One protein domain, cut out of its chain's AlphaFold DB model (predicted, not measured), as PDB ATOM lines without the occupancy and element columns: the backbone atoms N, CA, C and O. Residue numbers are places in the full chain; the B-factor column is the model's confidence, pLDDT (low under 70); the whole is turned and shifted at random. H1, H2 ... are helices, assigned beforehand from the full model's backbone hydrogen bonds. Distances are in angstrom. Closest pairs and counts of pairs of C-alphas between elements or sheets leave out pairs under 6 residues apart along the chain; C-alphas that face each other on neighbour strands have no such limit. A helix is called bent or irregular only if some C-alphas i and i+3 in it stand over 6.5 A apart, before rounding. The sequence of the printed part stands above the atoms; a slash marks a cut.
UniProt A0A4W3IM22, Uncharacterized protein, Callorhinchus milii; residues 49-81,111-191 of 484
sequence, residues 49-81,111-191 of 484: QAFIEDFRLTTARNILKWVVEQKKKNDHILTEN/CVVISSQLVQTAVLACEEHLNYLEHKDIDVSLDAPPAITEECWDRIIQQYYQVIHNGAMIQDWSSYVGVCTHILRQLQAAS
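AT A GLANCE: This is residues 49 to 81 and 111 to 191 of the 484 residues of an uncharacterized protein of Callorhinchus milii (UniProt A0A4W3IM22). One long helix, H1, makes the long axis, and three shorter helices pack round its middle part: H2 and H4, side by side, cross it steeply, while H3 runs more nearly along it. Residues 72 to 81 of H1 stick out at one end of the long axis, and the loop of residues 138 to 146 sticks out at the opposite end. The printed part has 114 residues with four named helices, in chain order H1, H2, H3, H4, and no named strand: class all helix. It is compact, with a radius of gyration of the C-alphas of 15.1 A, yet elongated, spanning 54 by 28 by 23 A.

IN THESE COORDINATES: Find C-alpha 49 at (-27.606, -38.332, 25.415); from there H1, residues 49 to 81, runs 48.0 A to C-alpha 81 at (-31.698, -59.312, 68.369). H2 is residues 117 to 133, 24.4 A, and H3 residues 150 to 164, 20.9 A. H4, residues 173 to 190, 24.8 A, ends at (-29.826, -58.774, 30.798). H4 is irregular, C-alphas 175 and 178 being 7.4 A apart, and has a kink of 41 degrees near residue 180.

HOW THE PARTS SIT: Start at the hubs, H1 and H2, which touch at a steep tilt of 58 degrees, closest at the C-alphas of Ala 60 and Ala 122, 4.4 A. H1 touches H4 with residues 61 to 71 alone, closest at C-alphas 64 and 180, 5.2 A. H1 and H3 touch, closest at C-alphas 59 and 157, 6.7 A, at a shallow tilt of 34.8 degrees, only just short of steep. H2 and H4 touch at a shallow tilt of 19 degrees, the same way, closest at C-alphas 130 and 187, 6.9 A. H3 and H4 are apart. Every O i to N i+4 pair is within hydrogen-bond range in H1, H2 and H3; in H4, 11 of 14 are.

THE WHOLE: The C-alphas of Asn 81 and Asp 143, the two farthest apart, are 55.1 A apart. Residues 82 to 110 are not printed; C-alphas 81 and 111 are 23.4 A apart across the cut. The link from H2 to H3 is long, 16 residues. Residues 111 and 142 have pLDDT under 70.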
ATOM      1  N   GLN A  49     -26.226 -37.982  25.100       92.19
ATOM      2  CA  GLN A  49     -27.606 -38.332  25.415       92.19
ATOM      3  C   GLN A  49     -27.700 -39.759  25.974       92.19
ATOM      4  O   GLN A  49     -28.255 -39.958  27.053       92.19
ATOM      5  N   ALA A  50     -27.024 -40.720  25.338       93.19
ATOM      6  CA  ALA A  50     -26.956 -42.096  25.826       93.19
ATOM      7  C   ALA A  50     -26.319 -42.204  27.228       93.19
ATOM      8  O   ALA A  50     -26.725 -43.039  28.033       93.19
ATOM      9  N   PHE A  51     -25.338 -41.353  27.549       95.31
ATOM     10  CA  PHE A  51     -24.784 -41.263  28.904       95.31
ATOM     11  C   PHE A  51     -25.807 -40.732  29.918       95.31
ATOM     12  O   PHE A  51     -25.898 -41.268  31.022       95.31
ATOM     13  N   ILE A  52     -26.566 -39.686  29.572       95.94
ATOM     14  CA  ILE A  52     -27.601 -39.116  30.451       95.94
ATOM     15  C   ILE A  52     -28.675 -40.168  30.752       95.94
ATOM     16  O   ILE A  52     -29.055 -40.353  31.910       95.94
ATOM     17  N   GLU A  53     -29.120 -40.897  29.732       95.50
ATOM     18  CA  GLU A  53     -30.082 -41.993  29.861       95.50
ATOM     19  C   GLU A  53     -29.540 -43.138  30.720       95.50
ATOM     20  O   GLU A  53     -30.224 -43.602  31.632       95.50
ATOM     21  N   ASP A  54     -28.286 -43.551  30.525       96.56
ATOM     22  CA  ASP A  54     -27.667 -44.572  31.374       96.56
ATOM     23  C   ASP A  54     -27.521 -44.091  32.825       96.56
ATOM     24  O   ASP A  54     -27.807 -44.835  33.766       96.56
ATOM     25  N   PHE A  55     -27.159 -42.826  33.052       97.94
ATOM     26  CA  PHE A  55     -27.113 -42.261  34.400       97.94
ATOM     27  C   PHE A  55     -28.493 -42.312  35.076       97.94
ATOM     28  O   PHE A  55     -28.596 -42.691  36.249       97.94
ATOM     29  N   ARG A  56     -29.557 -41.972  34.338       97.62
ATOM     30  CA  ARG A  56     -30.961 -42.024  34.781       97.62
ATOM     31  C   ARG A  56     -31.412 -43.447  35.099       97.62
ATOM     32  O   ARG A  56     -31.895 -43.712  36.200       97.62
ATOM     33  N   LEU A  57     -31.172 -44.388  34.194       96.50
ATOM     34  CA  LEU A  57     -31.518 -45.793  34.397       96.50
ATOM     35  C   LEU A  57     -30.715 -46.412  35.547       96.50
ATOM     36  O   LEU A  57     -31.277 -47.116  36.380       96.50
ATOM     37  N   THR A  58     -29.423 -46.097  35.664       97.50
ATOM     38  CA  THR A  58     -28.593 -46.525  36.802       97.50
ATOM     39  C   THR A  58     -29.141 -45.968  38.119       97.50
ATOM     40  O   THR A  58     -29.199 -46.684  39.117       97.50
ATOM     41  N   THR A  59     -29.620 -44.722  38.123       97.81
ATOM     42  CA  THR A  59     -30.289 -44.107  39.279       97.81
ATOM     43  C   THR A  59     -31.550 -44.877  39.678       97.81
ATOM     44  O   THR A  59     -31.694 -45.249  40.844       97.81
ATOM     45  N   ALA A  60     -32.425 -45.188  38.717       97.62
ATOM     46  CA  ALA A  60     -33.626 -45.983  38.958       97.62
ATOM     47  C   ALA A  60     -33.285 -47.371  39.534       97.62
ATOM     48  O   ALA A  60     -33.807 -47.758  40.583       97.62
ATOM     49  N   ARG A  61     -32.321 -48.082  38.934       97.31
ATOM     50  CA  ARG A  61     -31.845 -49.380  39.442       97.31
ATOM     51  C   ARG A  61     -31.295 -49.277  40.862       97.31
ATOM     52  O   ARG A  61     -31.564 -50.152  41.684       97.31
ATOM     53  N   ASN A  62     -30.563 -48.213  41.184       97.50
ATOM     54  CA  ASN A  62     -29.995 -48.015  42.517       97.50
ATOM     55  C   ASN A  62     -31.063 -47.769  43.590       97.50
ATOM     56  O   ASN A  62     -30.894 -48.234  44.717       97.50
ATOM     57  N   ILE A  63     -32.175 -47.110  43.251       97.81
ATOM     58  CA  ILE A  63     -33.330 -46.962  44.153       97.81
ATOM     59  C   ILE A  63     -33.924 -48.340  44.473       97.81
ATOM     60  O   ILE A  63     -34.135 -48.664  45.643       97.81
ATOM     61  N   LEU A  64     -34.119 -49.192  43.463       97.75
ATOM     62  CA  LEU A  64     -34.587 -50.570  43.660       97.75
ATOM     63  C   LEU A  64     -33.594 -51.379  44.515       97.75
ATOM     64  O   LEU A  64     -34.004 -52.066  45.454       97.75
ATOM     65  N   LYS A  65     -32.285 -51.272  44.230       97.06
ATOM     66  CA  LYS A  65     -31.219 -51.919  45.021       97.06
ATOM     67  C   LYS A  65     -31.270 -51.465  46.480       97.06
ATOM     68  O   LYS A  65     -31.149 -52.297  47.375       97.06
ATOM     69  N   TRP A  66     -31.514 -50.176  46.728       97.12
ATOM     70  CA  TRP A  66     -31.643 -49.623  48.076       97.12
ATOM     71  C   TRP A  66     -32.800 -50.257  48.840       97.12
ATOM     72  O   TRP A  66     -32.583 -50.716  49.958       97.12
ATOM     73  N   VAL A  67     -33.986 -50.374  48.235       97.06
ATOM     74  CA  VAL A  67     -35.158 -51.009  48.869       97.06
ATOM     75  C   VAL A  67     -34.846 -52.446  49.299       97.06
ATOM     76  O   VAL A  67     -35.129 -52.840  50.433       97.06
ATOM     77  N   VAL A  68     -34.224 -53.233  48.417       96.38
ATOM     78  CA  VAL A  68     -33.849 -54.625  48.714       96.38
ATOM     79  C   VAL A  68     -32.769 -54.700  49.797       96.38
ATOM     80  O   VAL A  68     -32.818 -55.576  50.663       96.38
ATOM     81  N   GLU A  69     -31.811 -53.775  49.798       94.50
ATOM     82  CA  GLU A  69     -30.745 -53.731  50.797       94.50
ATOM     83  C   GLU A  69     -31.257 -53.318  52.187       94.50
ATOM     84  O   GLU A  69     -30.804 -53.869  53.192       94.50
ATOM     85  N   GLN A  70     -32.251 -52.424  52.273       93.69
ATOM     86  CA  GLN A  70     -32.901 -52.100  53.550       93.69
ATOM     87  C   GLN A  70     -33.592 -53.315  54.164       93.69
ATOM     88  O   GLN A  70     -33.518 -53.513  55.378       93.69
ATOM     89  N   LYS A  71     -34.198 -54.183  53.341       93.69
ATOM     90  CA  LYS A  71     -34.759 -55.442  53.845       93.69
ATOM     91  C   LYS A  71     -33.687 -56.321  54.478       93.69
ATOM     92  O   LYS A  71     -33.869 -56.755  55.608       93.69
ATOM     93  N   LYS A  72     -32.560 -56.533  53.793       91.69
ATOM     94  CA  LYS A  72     -31.461 -57.358  54.326       91.69
ATOM     95  C   LYS A  72     -30.924 -56.814  55.649       91.69
ATOM     96  O   LYS A  72     -30.673 -57.592  56.564       91.69
ATOM     97  N   LYS A  73     -30.774 -55.490  55.763       90.12
ATOM     98  CA  LYS A  73     -30.345 -54.835  57.010       90.12
ATOM     99  C   LYS A  73     -31.347 -55.060  58.138       90.12
ATOM    100  O   LYS A  73     -30.945 -55.442  59.232       90.12
ATOM    101  N   ASN A  74     -32.639 -54.884  57.868       88.00
ATOM    102  CA  ASN A  74     -33.686 -55.145  58.853       88.00
ATOM    103  C   ASN A  74     -33.724 -56.617  59.283       88.00
ATOM    104  O   ASN A  74     -33.808 -56.896  60.478       88.00
ATOM    105  N   ASP A  75     -33.610 -57.551  58.340       86.38
ATOM    106  CA  ASP A  75     -33.596 -58.989  58.622       86.38
ATOM    107  C   ASP A  75     -32.364 -59.383  59.464       86.38
ATOM    108  O   ASP A  75     -32.479 -60.176  60.402       86.38
ATOM    109  N   HIS A  76     -31.197 -58.780  59.199       82.25
ATOM    110  CA  HIS A  76     -29.980 -58.981  59.995       82.25
ATOM    111  C   HIS A  76     -30.150 -58.491  61.436       82.25
ATOM    112  O   HIS A  76     -29.908 -59.249  62.371       82.25
ATOM    113  N   ILE A  77     -30.655 -57.265  61.621       82.75
ATOM    114  CA  ILE A  77     -30.914 -56.680  62.946       82.75
ATOM    115  C   ILE A  77     -31.917 -57.538  63.733       82.75
ATOM    116  O   ILE A  77     -31.755 -57.762  64.932       82.75
ATOM    117  N   LEU A  78     -32.963 -58.048  63.075       78.06
ATOM    118  CA  LEU A  78     -33.934 -58.947  63.704       78.06
ATOM    119  C   LEU A  78     -33.299 -60.277  64.130       78.06
ATOM    120  O   LEU A  78     -33.672 -60.817  65.171       78.06
ATOM    121  N   THR A  79     -32.348 -60.792  63.351       75.44
ATOM    122  CA  THR A  79     -31.632 -62.040  63.646       75.44
ATOM    123  C   THR A  79     -30.645 -61.857  64.803       75.44
ATOM    124  O   THR A  79     -30.660 -62.648  65.742       75.44
ATOM    125  N   GLU A  80     -29.864 -60.775  64.814       73.25
ATOM    126  CA  GLU A  80     -28.956 -60.439  65.924       73.25
ATOM    127  C   GLU A  80     -29.715 -60.225  67.241       73.25
ATOM    128  O   GLU A  80     -29.326 -60.758  68.281       73.25
ATOM    129  N   ASN A  81     -30.852 -59.525  67.195       70.38
ATOM    130  CA  ASN A  81     -31.698 -59.312  68.369       70.38
ATOM    131  C   ASN A  81     -32.343 -60.606  68.897       70.38
ATOM    132  O   ASN A  81     -32.634 -60.698  70.091       70.38
ATOM    133  N   CYS A 111     -34.524 -37.146  60.230       65.69
ATOM    134  CA  CYS A 111     -34.323 -38.024  59.092       65.69
ATOM    135  C   CYS A 111     -35.243 -37.517  57.991       65.69
ATOM    136  O   CYS A 111     -36.463 -37.607  58.121       65.69
ATOM    137  N   VAL A 112     -34.673 -36.953  56.929       86.19
ATOM    138  CA  VAL A 112     -35.452 -36.549  55.759       86.19
ATOM    139  C   VAL A 112     -36.175 -37.791  55.236       86.19
ATOM    140  O   VAL A 112     -35.538 -38.816  54.971       86.19
ATOM    141  N   VAL A 113     -37.502 -37.712  55.132       89.44
ATOM    142  CA  VAL A 113     -38.340 -38.781  54.583       89.44
ATOM    143  C   VAL A 113     -38.772 -38.383  53.178       89.44
ATOM    144  O   VAL A 113     -39.318 -37.303  52.967       89.44
ATOM    145  N   ILE A 114     -38.511 -39.259  52.213       92.62
ATOM    146  CA  ILE A 114     -38.871 -39.095  50.807       92.62
ATOM    147  C   ILE A 114     -40.121 -39.926  50.506       92.62
ATOM    148  O   ILE A 114     -40.265 -41.044  50.997       92.62
ATOM    149  N   SER A 115     -41.020 -39.389  49.682       94.00
ATOM    150  CA  SER A 115     -42.259 -40.059  49.270       94.00
ATOM    151  C   SER A 115     -42.008 -41.406  48.578       94.00
ATOM    152  O   SER A 115     -41.054 -41.561  47.812       94.00
ATOM    153  N   SER A 116     -42.921 -42.361  48.780       92.62
ATOM    154  CA  SER A 116     -42.916 -43.670  48.109       92.62
ATOM    155  C   SER A 116     -43.096 -43.579  46.586       92.62
ATOM    156  O   SER A 116     -42.736 -44.517  45.872       92.62
ATOM    157  N   GLN A 117     -43.557 -42.428  46.074       93.69
ATOM    158  CA  GLN A 117     -43.602 -42.117  44.639       93.69
ATOM    159  C   GLN A 117     -42.241 -42.306  43.955       93.69
ATOM    160  O   GLN A 117     -42.198 -42.752  42.814       93.69
ATOM    161  N   LEU A 118     -41.130 -42.053  44.664       95.75
ATOM    162  CA  LEU A 118     -39.780 -42.280  44.139       95.75
ATOM    163  C   LEU A 118     -39.584 -43.730  43.671       95.75
ATOM    164  O   LEU A 118     -39.024 -43.973  42.604       95.75
ATOM    165  N   VAL A 119     -40.053 -44.699  44.463       96.19
ATOM    166  CA  VAL A 119     -39.912 -46.127  44.147       96.19
ATOM    167  C   VAL A 119     -40.847 -46.514  43.015       96.19
ATOM    168  O   VAL A 119     -40.432 -47.255  42.133       96.19
ATOM    169  N   GLN A 120     -42.071 -45.979  42.997       95.12
ATOM    170  CA  GLN A 120     -43.026 -46.223  41.912       95.12
ATOM    171  C   GLN A 120     -42.459 -45.780  40.562       95.12
ATOM    172  O   GLN A 120     -42.483 -46.550  39.605       95.12
ATOM    173  N   THR A 121     -41.887 -44.576  40.483       94.88
ATOM    174  CA  THR A 121     -41.315 -44.096  39.221       94.88
ATOM    175  C   THR A 121     -40.029 -44.828  38.845       94.88
ATOM    176  O   THR A 121     -39.808 -45.102  37.669       94.88
ATOM    177  N   ALA A 122     -39.198 -45.210  39.820       97.12
ATOM    178  CA  ALA A 122     -38.014 -46.027  39.554       97.12
ATOM    179  C   ALA A 122     -38.372 -47.439  39.051       97.12
ATOM    180  O   ALA A 122     -37.677 -47.970  38.185       97.12
ATOM    181  N   VAL A 123     -39.451 -48.033  39.572       96.62
ATOM    182  CA  VAL A 123     -40.010 -49.306  39.091       96.62
ATOM    183  C   VAL A 123     -40.466 -49.158  37.644       96.62
ATOM    184  O   VAL A 123     -39.969 -49.898  36.801       96.62
ATOM    185  N   LEU A 124     -41.288 -48.146  37.345       95.25
ATOM    186  CA  LEU A 124     -41.758 -47.866  35.987       95.25
ATOM    187  C   LEU A 124     -40.591 -47.691  35.000       95.25
ATOM    188  O   LEU A 124     -40.587 -48.302  33.938       95.25
ATOM    189  N   ALA A 125     -39.562 -46.924  35.378       95.69
ATOM    190  CA  ALA A 125     -38.368 -46.722  34.553       95.69
ATOM    191  C   ALA A 125     -37.645 -48.034  34.221       95.69
ATOM    192  O   ALA A 125     -37.143 -48.229  33.116       95.69
ATOM    193  N   CYS A 126     -37.546 -48.928  35.206       95.88
ATOM    194  CA  CYS A 126     -36.874 -50.208  35.041       95.88
ATOM    195  C   CYS A 126     -37.714 -51.201  34.226       95.88
ATOM    196  O   CYS A 126     -37.143 -51.975  33.465       95.88
ATOM    197  N   GLU A 127     -39.041 -51.176  34.369       93.88
ATOM    198  CA  GLU A 127     -39.964 -51.982  33.562       93.88
ATOM    199  C   GLU A 127     -39.950 -51.549  32.095       93.88
ATOM    200  O   GLU A 127     -39.835 -52.398  31.214       93.88
ATOM    201  N   GLU A 128     -39.969 -50.243  31.818       91.56
ATOM    202  CA  GLU A 128     -39.786 -49.726  30.456       91.56
ATOM    203  C   GLU A 128     -38.449 -50.156  29.859       91.56
ATOM    204  O   GLU A 128     -38.391 -50.613  28.719       91.56
ATOM    205  N   HIS A 129     -37.372 -50.078  30.640       91.62
ATOM    206  CA  HIS A 129     -36.068 -50.522  30.169       91.62
ATOM    207  C   HIS A 129     -36.037 -52.025  29.860       91.62
ATOM    208  O   HIS A 129     -35.437 -52.430  28.867       91.62
ATOM    209  N   LEU A 130     -36.698 -52.859  30.668       91.38
ATOM    210  CA  LEU A 130     -36.851 -54.284  30.367       91.38
ATOM    211  C   LEU A 130     -37.660 -54.507  29.085       91.38
ATOM    212  O   LEU A 130     -37.253 -55.315  28.258       91.38
ATOM    213  N   ASN A 131     -38.750 -53.763  28.886       89.62
ATOM    214  CA  ASN A 131     -39.545 -53.842  27.661       89.62
ATOM    215  C   ASN A 131     -38.715 -53.477  26.423       89.62
ATOM    216  O   ASN A 131     -38.793 -54.192  25.428       89.62
ATOM    217  N   TYR A 132     -37.878 -52.440  26.510       87.19
ATOM    218  CA  TYR A 132     -36.930 -52.063  25.457       87.19
ATOM    219  C   TYR A 132     -35.922 -53.184  25.152       87.19
ATOM    220  O   TYR A 132     -35.699 -53.546  23.998       87.19
ATOM    221  N   LEU A 133     -35.331 -53.784  26.193       84.75
ATOM    222  CA  LEU A 133     -34.378 -54.890  26.041       84.75
ATOM    223  C   LEU A 133     -35.024 -56.154  25.448       84.75
ATOM    224  O   LEU A 133     -34.351 -56.925  24.772       84.75
ATOM    225  N   GLU A 134     -36.316 -56.362  25.695       84.81
ATOM    226  CA  GLU A 134     -37.110 -57.465  25.144       84.81
ATOM    227  C   GLU A 134     -37.791 -57.110  23.811       84.81
ATOM    228  O   GLU A 134     -38.562 -57.917  23.289       84.81
ATOM    229  N   HIS A 135     -37.511 -55.924  23.255       83.38
ATOM    230  CA  HIS A 135     -38.086 -55.418  22.007       83.38
ATOM    231  C   HIS A 135     -39.625 -55.364  22.001       83.38
ATOM    232  O   HIS A 135     -40.271 -55.523  20.963       83.38
ATOM    233  N   LYS A 136     -40.235 -55.159  23.171       78.88
ATOM    234  CA  LYS A 136     -41.694 -55.050  23.355       78.88
ATOM    235  C   LYS A 136     -42.237 -53.654  23.045       78.88
ATOM    236  O   LYS A 136     -43.444 -53.442  23.097       78.88
ATOM    237  N   ASP A 137     -41.354 -52.716  22.742       75.00
ATOM    238  CA  ASP A 137     -41.628 -51.317  22.431       75.00
ATOM    239  C   ASP A 137     -41.674 -51.025  20.920       75.00
ATOM    240  O   ASP A 137     -41.990 -49.905  20.532       75.00
ATOM    241  N   ILE A 138     -41.422 -52.023  20.060       71.06
ATOM    242  CA  ILE A 138     -41.383 -51.865  18.591       71.06
ATOM    243  C   ILE A 138     -42.669 -51.228  18.030       71.06
ATOM    244  O   ILE A 138     -42.612 -50.472  17.060       71.06
ATOM    245  N   ASP A 139     -43.821 -51.522  18.638       75.44
ATOM    246  CA  ASP A 139     -45.131 -51.038  18.187       75.44
ATOM    247  C   ASP A 139     -45.530 -49.678  18.797       75.44
ATOM    248  O   ASP A 139     -46.616 -49.159  18.516       75.44
ATOM    249  N   VAL A 140     -44.679 -49.080  19.637       74.69
ATOM    250  CA  VAL A 140     -44.933 -47.769  20.240       74.69
ATOM    251  C   VAL A 140     -44.643 -46.676  19.209       74.69
ATOM    252  O   VAL A 140     -43.572 -46.620  18.608       74.69
ATOM    253  N   SER A 141     -45.616 -45.789  18.983       71.38
ATOM    254  CA  SER A 141     -45.441 -44.648  18.074       71.38
ATOM    255  C   SER A 141     -44.308 -43.737  18.552       71.38
ATOM    256  O   SER A 141     -44.249 -43.412  19.734       71.38
ATOM    257  N   LEU A 142     -43.486 -43.233  17.627       67.31
ATOM    258  CA  LEU A 142     -42.472 -42.203  17.912       67.31
ATOM    259  C   LEU A 142     -43.082 -40.910  18.484       67.31
ATOM    260  O   LEU A 142     -42.390 -40.149  19.152       67.31
ATOM    261  N   ASP A 143     -44.376 -40.680  18.242       72.12
ATOM    262  CA  ASP A 143     -45.131 -39.540  18.770       72.12
ATOM    263  C   ASP A 143     -45.743 -39.810  20.161       72.12
ATOM    264  O   ASP A 143     -46.439 -38.952  20.711       72.12
ATOM    265  N   ALA A 144     -45.552 -41.008  20.728       72.38
ATOM    266  CA  ALA A 144     -46.033 -41.313  22.068       72.38
ATOM    267  C   ALA A 144     -45.247 -40.489  23.106       72.38
ATOM    268  O   ALA A 144     -44.019 -40.401  23.024       72.38
ATOM    269  N   PRO A 145     -45.923 -39.876  24.095       75.38
ATOM    270  CA  PRO A 145     -45.226 -39.156  25.150       75.38
ATOM    271  C   PRO A 145     -44.323 -40.123  25.934       75.38
ATOM    272  O   PRO A 145     -44.737 -41.258  26.186       75.38
ATOM    273  N   PRO A 146     -43.120 -39.690  26.354       80.19
ATOM    274  CA  PRO A 146     -42.238 -40.539  27.143       80.19
ATOM    275  C   PRO A 146     -42.922 -40.903  28.463       80.19
ATOM    276  O   PRO A 146     -43.551 -40.046  29.090       80.19
ATOM    277  N   ALA A 147     -42.770 -42.148  28.924       79.50
ATOM    278  CA  ALA A 147     -43.392 -42.572  30.181       79.50
ATOM    279  C   ALA A 147     -42.878 -41.779  31.390       79.50
ATOM    280  O   ALA A 147     -43.582 -41.628  32.391       79.50
ATOM    281  N   ILE A 148     -41.654 -41.249  31.299       89.50
ATOM    282  CA  ILE A 148     -41.039 -40.402  32.320       89.50
ATOM    283  C   ILE A 148     -40.554 -39.112  31.664       89.50
ATOM    284  O   ILE A 148     -39.670 -39.124  30.810       89.50
ATOM    285  N   THR A 149     -41.131 -37.988  32.088       91.62
ATOM    286  CA  THR A 149     -40.762 -36.652  31.606       91.62
ATOM    287  C   THR A 149     -39.405 -36.198  32.158       91.62
ATOM    288  O   THR A 149     -38.955 -36.672  33.203       91.62
ATOM    289  N   GLU A 150     -38.774 -35.226  31.494       90.88
ATOM    290  CA  GLU A 150     -37.508 -34.611  31.934       90.88
ATOM    291  C   GLU A 150     -37.581 -34.073  33.375       90.88
ATOM    292  O   GLU A 150     -36.741 -34.408  34.207       90.88
ATOM    293  N   GLU A 151     -38.645 -33.340  33.715       91.38
ATOM    294  CA  GLU A 151     -38.868 -32.823  35.074       91.38
ATOM    295  C   GLU A 151     -38.969 -33.944  36.119       91.38
ATOM    296  O   GLU A 151     -38.532 -33.807  37.267       91.38
ATOM    297  N   CYS A 152     -39.557 -35.079  35.728       93.06
ATOM    298  CA  CYS A 152     -39.665 -36.234  36.599       93.06
ATOM    299  C   CYS A 152     -38.288 -36.862  36.841       93.06
ATOM    300  O   CYS A 152     -37.963 -37.184  37.985       93.06
ATOM    301  N   TRP A 153     -37.456 -36.968  35.799       95.62
ATOM    302  CA  TRP A 153     -36.077 -37.433  35.925       95.62
ATOM    303  C   TRP A 153     -35.240 -36.547  36.840       95.62
ATOM    304  O   TRP A 153     -34.579 -37.071  37.738       95.62
ATOM    305  N   ASP A 154     -35.309 -35.228  36.669       94.50
ATOM    306  CA  ASP A 154     -34.582 -34.282  37.517       94.50
ATOM    307  C   ASP A 154     -34.993 -34.444  38.985       94.50
ATOM    308  O   ASP A 154     -34.150 -34.573  39.875       94.50
ATOM    309  N   ARG A 155     -36.301 -34.552  39.248       95.19
ATOM    310  CA  ARG A 155     -36.824 -34.796  40.597       95.19
ATOM    311  C   ARG A 155     -36.326 -36.119  41.187       95.19
ATOM    312  O   ARG A 155     -35.908 -36.137  42.347       95.19
ATOM    313  N   ILE A 156     -36.360 -37.211  40.420       95.56
ATOM    314  CA  ILE A 156     -35.895 -38.537  40.864       95.56
ATOM    315  C   ILE A 156     -34.406 -38.500  41.190       95.56
ATOM    316  O   ILE A 156     -34.007 -39.015  42.231       95.56
ATOM    317  N   ILE A 157     -33.589 -37.874  40.343       96.69
ATOM    318  CA  ILE A 157     -32.143 -37.747  40.548       96.69
ATOM    319  C   ILE A 157     -31.849 -36.967  41.836       96.69
ATOM    320  O   ILE A 157     -31.057 -37.420  42.667       96.69
ATOM    321  N   GLN A 158     -32.535 -35.844  42.065       96.38
ATOM    322  CA  GLN A 158     -32.351 -35.065  43.292       96.38
ATOM    323  C   GLN A 158     -32.761 -35.849  44.545       96.38
ATOM    324  O   GLN A 158     -32.039 -35.844  45.545       96.38
ATOM    325  N   GLN A 159     -33.881 -36.572  44.499       96.31
ATOM    326  CA  GLN A 159     -34.318 -37.432  45.600       96.31
ATOM    327  C   GLN A 159     -33.365 -38.615  45.829       96.31
ATOM    328  O   GLN A 159     -33.040 -38.928  46.974       96.31
ATOM    329  N   TYR A 160     -32.852 -39.226  44.760       97.06
ATOM    330  CA  TYR A 160     -31.819 -40.258  44.818       97.06
ATOM    331  C   TYR A 160     -30.569 -39.765  45.551       97.06
ATOM    332  O   TYR A 160     -30.074 -40.462  46.439       97.06
ATOM    333  N   TYR A 161     -30.094 -38.547  45.265       96.94
ATOM    334  CA  TYR A 161     -28.952 -37.978  45.982       96.94
ATOM    335  C   TYR A 161     -29.227 -37.838  47.484       96.94
ATOM    336  O   TYR A 161     -28.344 -38.126  48.293       96.94
ATOM    337  N   GLN A 162     -30.440 -37.445  47.881       95.69
ATOM    338  CA  GLN A 162     -30.805 -37.370  49.301       95.69
ATOM    339  C   GLN A 162     -30.771 -38.753  49.964       95.69
ATOM    340  O   GLN A 162     -30.245 -38.894  51.066       95.69
ATOM    341  N   VAL A 163     -31.282 -39.784  49.290       94.81
ATOM    342  CA  VAL A 163     -31.333 -41.153  49.826       94.81
ATOM    343  C   VAL A 163     -29.937 -41.775  49.919       94.81
ATOM    344  O   VAL A 163     -29.554 -42.286  50.971       94.81
ATOM    345  N   ILE A 164     -29.153 -41.726  48.839       93.81
ATOM    346  CA  ILE A 164     -27.873 -42.442  48.750       93.81
ATOM    347  C   ILE A 164     -26.712 -41.664  49.368       93.81
ATOM    348  O   ILE A 164     -25.851 -42.273  50.002       93.81
ATOM    349  N   HIS A 165     -26.661 -40.339  49.206       89.81
ATOM    350  CA  HIS A 165     -25.533 -39.539  49.696       89.81
ATOM    351  C   HIS A 165     -25.795 -38.917  51.068       89.81
ATOM    352  O   HIS A 165     -24.873 -38.849  51.877       89.81
ATOM    353  N   ASN A 166     -27.040 -38.522  51.356       90.44
ATOM    354  CA  ASN A 166     -27.385 -37.830  52.604       90.44
ATOM    355  C   ASN A 166     -28.108 -38.724  53.627       90.44
ATOM    356  O   ASN A 166     -28.395 -38.273  54.734       90.44
ATOM    357  N   GLY A 167     -28.386 -39.988  53.288       90.81
ATOM    358  CA  GLY A 167     -28.987 -40.959  54.205       90.81
ATOM    359  C   GLY A 167     -30.480 -40.751  54.478       90.81
ATOM    360  O   GLY A 167     -30.963 -41.182  55.523       90.81
ATOM    361  N   ALA A 168     -31.211 -40.096  53.571       93.75
ATOM    362  CA  ALA A 168     -32.666 -39.977  53.663       93.75
ATOM    363  C   ALA A 168     -33.358 -41.350  53.559       93.75
ATOM    364  O   ALA A 168     -32.857 -42.274  52.913       93.75
ATOM    365  N   MET A 169     -34.538 -41.472  54.167       94.44
ATOM    366  CA  MET A 169     -35.336 -42.702  54.156       94.44
ATOM    367  C   MET A 169     -36.525 -42.564  53.213       94.44
ATOM    368  O   MET A 169     -37.174 -41.525  53.170       94.44
ATOM    369  N   ILE A 170     -36.841 -43.620  52.472       94.75
ATOM    370  CA  ILE A 170     -38.031 -43.663  51.618       94.75
ATOM    371  C   ILE A 170     -39.223 -44.158  52.442       94.75
ATOM    372  O   ILE A 170     -39.109 -45.142  53.168       94.75
ATOM    373  N   GLN A 171     -40.376 -43.510  52.324       93.75
ATOM    374  CA  GLN A 171     -41.622 -43.945  52.946       93.75
ATOM    375  C   GLN A 171     -42.111 -45.278  52.349       93.75
ATOM    376  O   GLN A 171     -41.982 -45.511  51.149       93.75
ATOM    377  N   ASP A 172     -42.689 -46.154  53.175       91.69
ATOM    378  CA  ASP A 172     -43.363 -47.396  52.755       91.69
ATOM    379  C   ASP A 172     -42.534 -48.337  51.858       91.69
ATOM    380  O   ASP A 172     -43.080 -49.190  51.160       91.69
ATOM    381  N   TRP A 173     -41.199 -48.239  51.906       94.06
ATOM    382  CA  TRP A 173     -40.291 -49.034  51.068       94.06
ATOM    383  C   TRP A 173     -40.509 -50.548  51.213       94.06
ATOM    384  O   TRP A 173     -40.335 -51.299  50.255       94.06
ATOM    385  N   SER A 174     -40.924 -51.001  52.403       94.25
ATOM    386  CA  SER A 174     -41.130 -52.422  52.707       94.25
ATOM    387  C   SER A 174     -42.187 -53.087  51.813       94.25
ATOM    388  O   SER A 174     -42.024 -54.254  51.450       94.25
ATOM    389  N   SER A 175     -43.201 -52.333  51.376       96.06
ATOM    390  CA  SER A 175     -44.261 -52.809  50.478       96.06
ATOM    391  C   SER A 175     -43.752 -53.098  49.061       96.06
ATOM    392  O   SER A 175     -44.332 -53.915  48.353       96.06
ATOM    393  N   TYR A 176     -42.641 -52.476  48.652       96.38
ATOM    394  CA  TYR A 176     -42.098 -52.587  47.293       96.38
ATOM    395  C   TYR A 176     -41.022 -53.662  47.140       96.38
ATOM    396  O   TYR A 176     -40.642 -53.992  46.020       96.38
ATOM    397  N   VAL A 177     -40.543 -54.254  48.240       96.75
ATOM    398  CA  VAL A 177     -39.445 -55.236  48.231       96.75
ATOM    399  C   VAL A 177     -39.675 -56.351  47.209       96.75
ATOM    400  O   VAL A 177     -38.742 -56.709  46.489       96.75
ATOM    401  N   GLY A 178     -40.886 -56.916  47.154       97.19
ATOM    402  CA  GLY A 178     -41.206 -58.023  46.248       97.19
ATOM    403  C   GLY A 178     -41.017 -57.639  44.781       97.19
ATOM    404  O   GLY A 178     -40.286 -58.316  44.059       97.19
ATOM    405  N   VAL A 179     -41.604 -56.507  44.381       97.38
ATOM    406  CA  VAL A 179     -41.529 -55.968  43.014       97.38
ATOM    407  C   VAL A 179     -40.094 -55.576  42.660       97.38
ATOM    408  O   VAL A 179     -39.568 -56.030  41.646       97.38
ATOM    409  N   CYS A 180     -39.401 -54.831  43.531       97.62
ATOM    410  CA  CYS A 180     -38.007 -54.441  43.302       97.62
ATOM    411  C   CYS A 180     -37.089 -55.663  43.143       97.62
ATOM    412  O   CYS A 180     -36.228 -55.681  42.268       97.62
ATOM    413  N   THR A 181     -37.282 -56.707  43.959       97.06
ATOM    414  CA  THR A 181     -36.491 -57.946  43.865       97.06
ATOM    415  C   THR A 181     -36.735 -58.669  42.542       97.06
ATOM    416  O   THR A 181     -35.791 -59.203  41.961       97.06
ATOM    417  N   HIS A 182     -37.982 -58.705  42.069       96.94
ATOM    418  CA  HIS A 182     -38.335 -59.343  40.804       96.94
ATOM    419  C   HIS A 182     -37.667 -58.642  39.613       96.94
ATOM    420  O   HIS A 182     -36.918 -59.282  38.874       96.94
ATOM    421  N   ILE A 183     -37.843 -57.324  39.504       96.19
ATOM    422  CA  ILE A 183     -37.285 -56.512  38.412       96.19
ATOM    423  C   ILE A 183     -35.755 -56.565  38.409       96.19
ATOM    424  O   ILE A 183     -35.140 -56.767  37.364       96.19
ATOM    425  N   LEU A 184     -35.112 -56.453  39.580       96.12
ATOM    426  CA  LEU A 184     -33.651 -56.537  39.669       96.12
ATOM    427  C   LEU A 184     -33.110 -57.886  39.189       96.12
ATOM    428  O   LEU A 184     -32.046 -57.913  38.583       96.12
ATOM    429  N   ARG A 185     -33.822 -58.997  39.423       95.06
ATOM    430  CA  ARG A 185     -33.412 -60.317  38.915       95.06
ATOM    431  C   ARG A 185     -33.480 -60.391  37.391       95.06
ATOM    432  O   ARG A 185     -32.575 -60.960  36.790       95.06
ATOM    433  N   GLN A 186     -34.514 -59.815  36.778       94.38
ATOM    434  CA  GLN A 186     -34.629 -59.752  35.317       94.38
ATOM    435  C   GLN A 186     -33.525 -58.872  34.721       94.38
ATOM    436  O   GLN A 186     -32.813 -59.299  33.816       94.38
ATOM    437  N   LEU A 187     -33.300 -57.688  35.299       93.06
ATOM    438  CA  LEU A 187     -32.228 -56.784  34.875       93.06
ATOM    439  C   LEU A 187     -30.836 -57.405  35.036       93.06
ATOM    440  O   LEU A 187     -29.984 -57.203  34.177       93.06
ATOM    441  N   GLN A 188     -30.600 -58.179  36.098       91.69
ATOM    442  CA  GLN A 188     -29.336 -58.893  36.301       91.69
ATOM    443  C   GLN A 188     -29.040 -59.877  35.162       91.69
ATOM    444  O   GLN A 188     -27.888 -60.028  34.770       91.69
ATOM    445  N   ALA A 189     -30.067 -60.547  34.633       88.88
ATOM    446  CA  ALA A 189     -29.902 -61.486  33.528       88.88
ATOM    447  C   ALA A 189     -29.551 -60.775  32.209       88.88
ATOM    448  O   ALA A 189     -28.829 -61.338  31.389       88.88
ATOM    449  N   ALA A 190     -30.036 -59.545  32.020       86.25
ATOM    450  CA  ALA A 190     -29.826 -58.774  30.798       86.25
ATOM    451  C   ALA A 190     -28.596 -57.845  30.841       86.25
ATOM    452  O   ALA A 190     -28.066 -57.486  29.792       86.25
ATOM    453  N   SER A 191     -28.122 -57.454  32.030       88.94
ATOM    454  CA  SER A 191     -27.045 -56.472  32.203       88.94
ATOM    455  C   SER A 191     -25.838 -57.061  32.951       88.94
ATOM    456  O   SER A 191     -25.849 -57.145  34.184       88.94
TER     457      SER A 191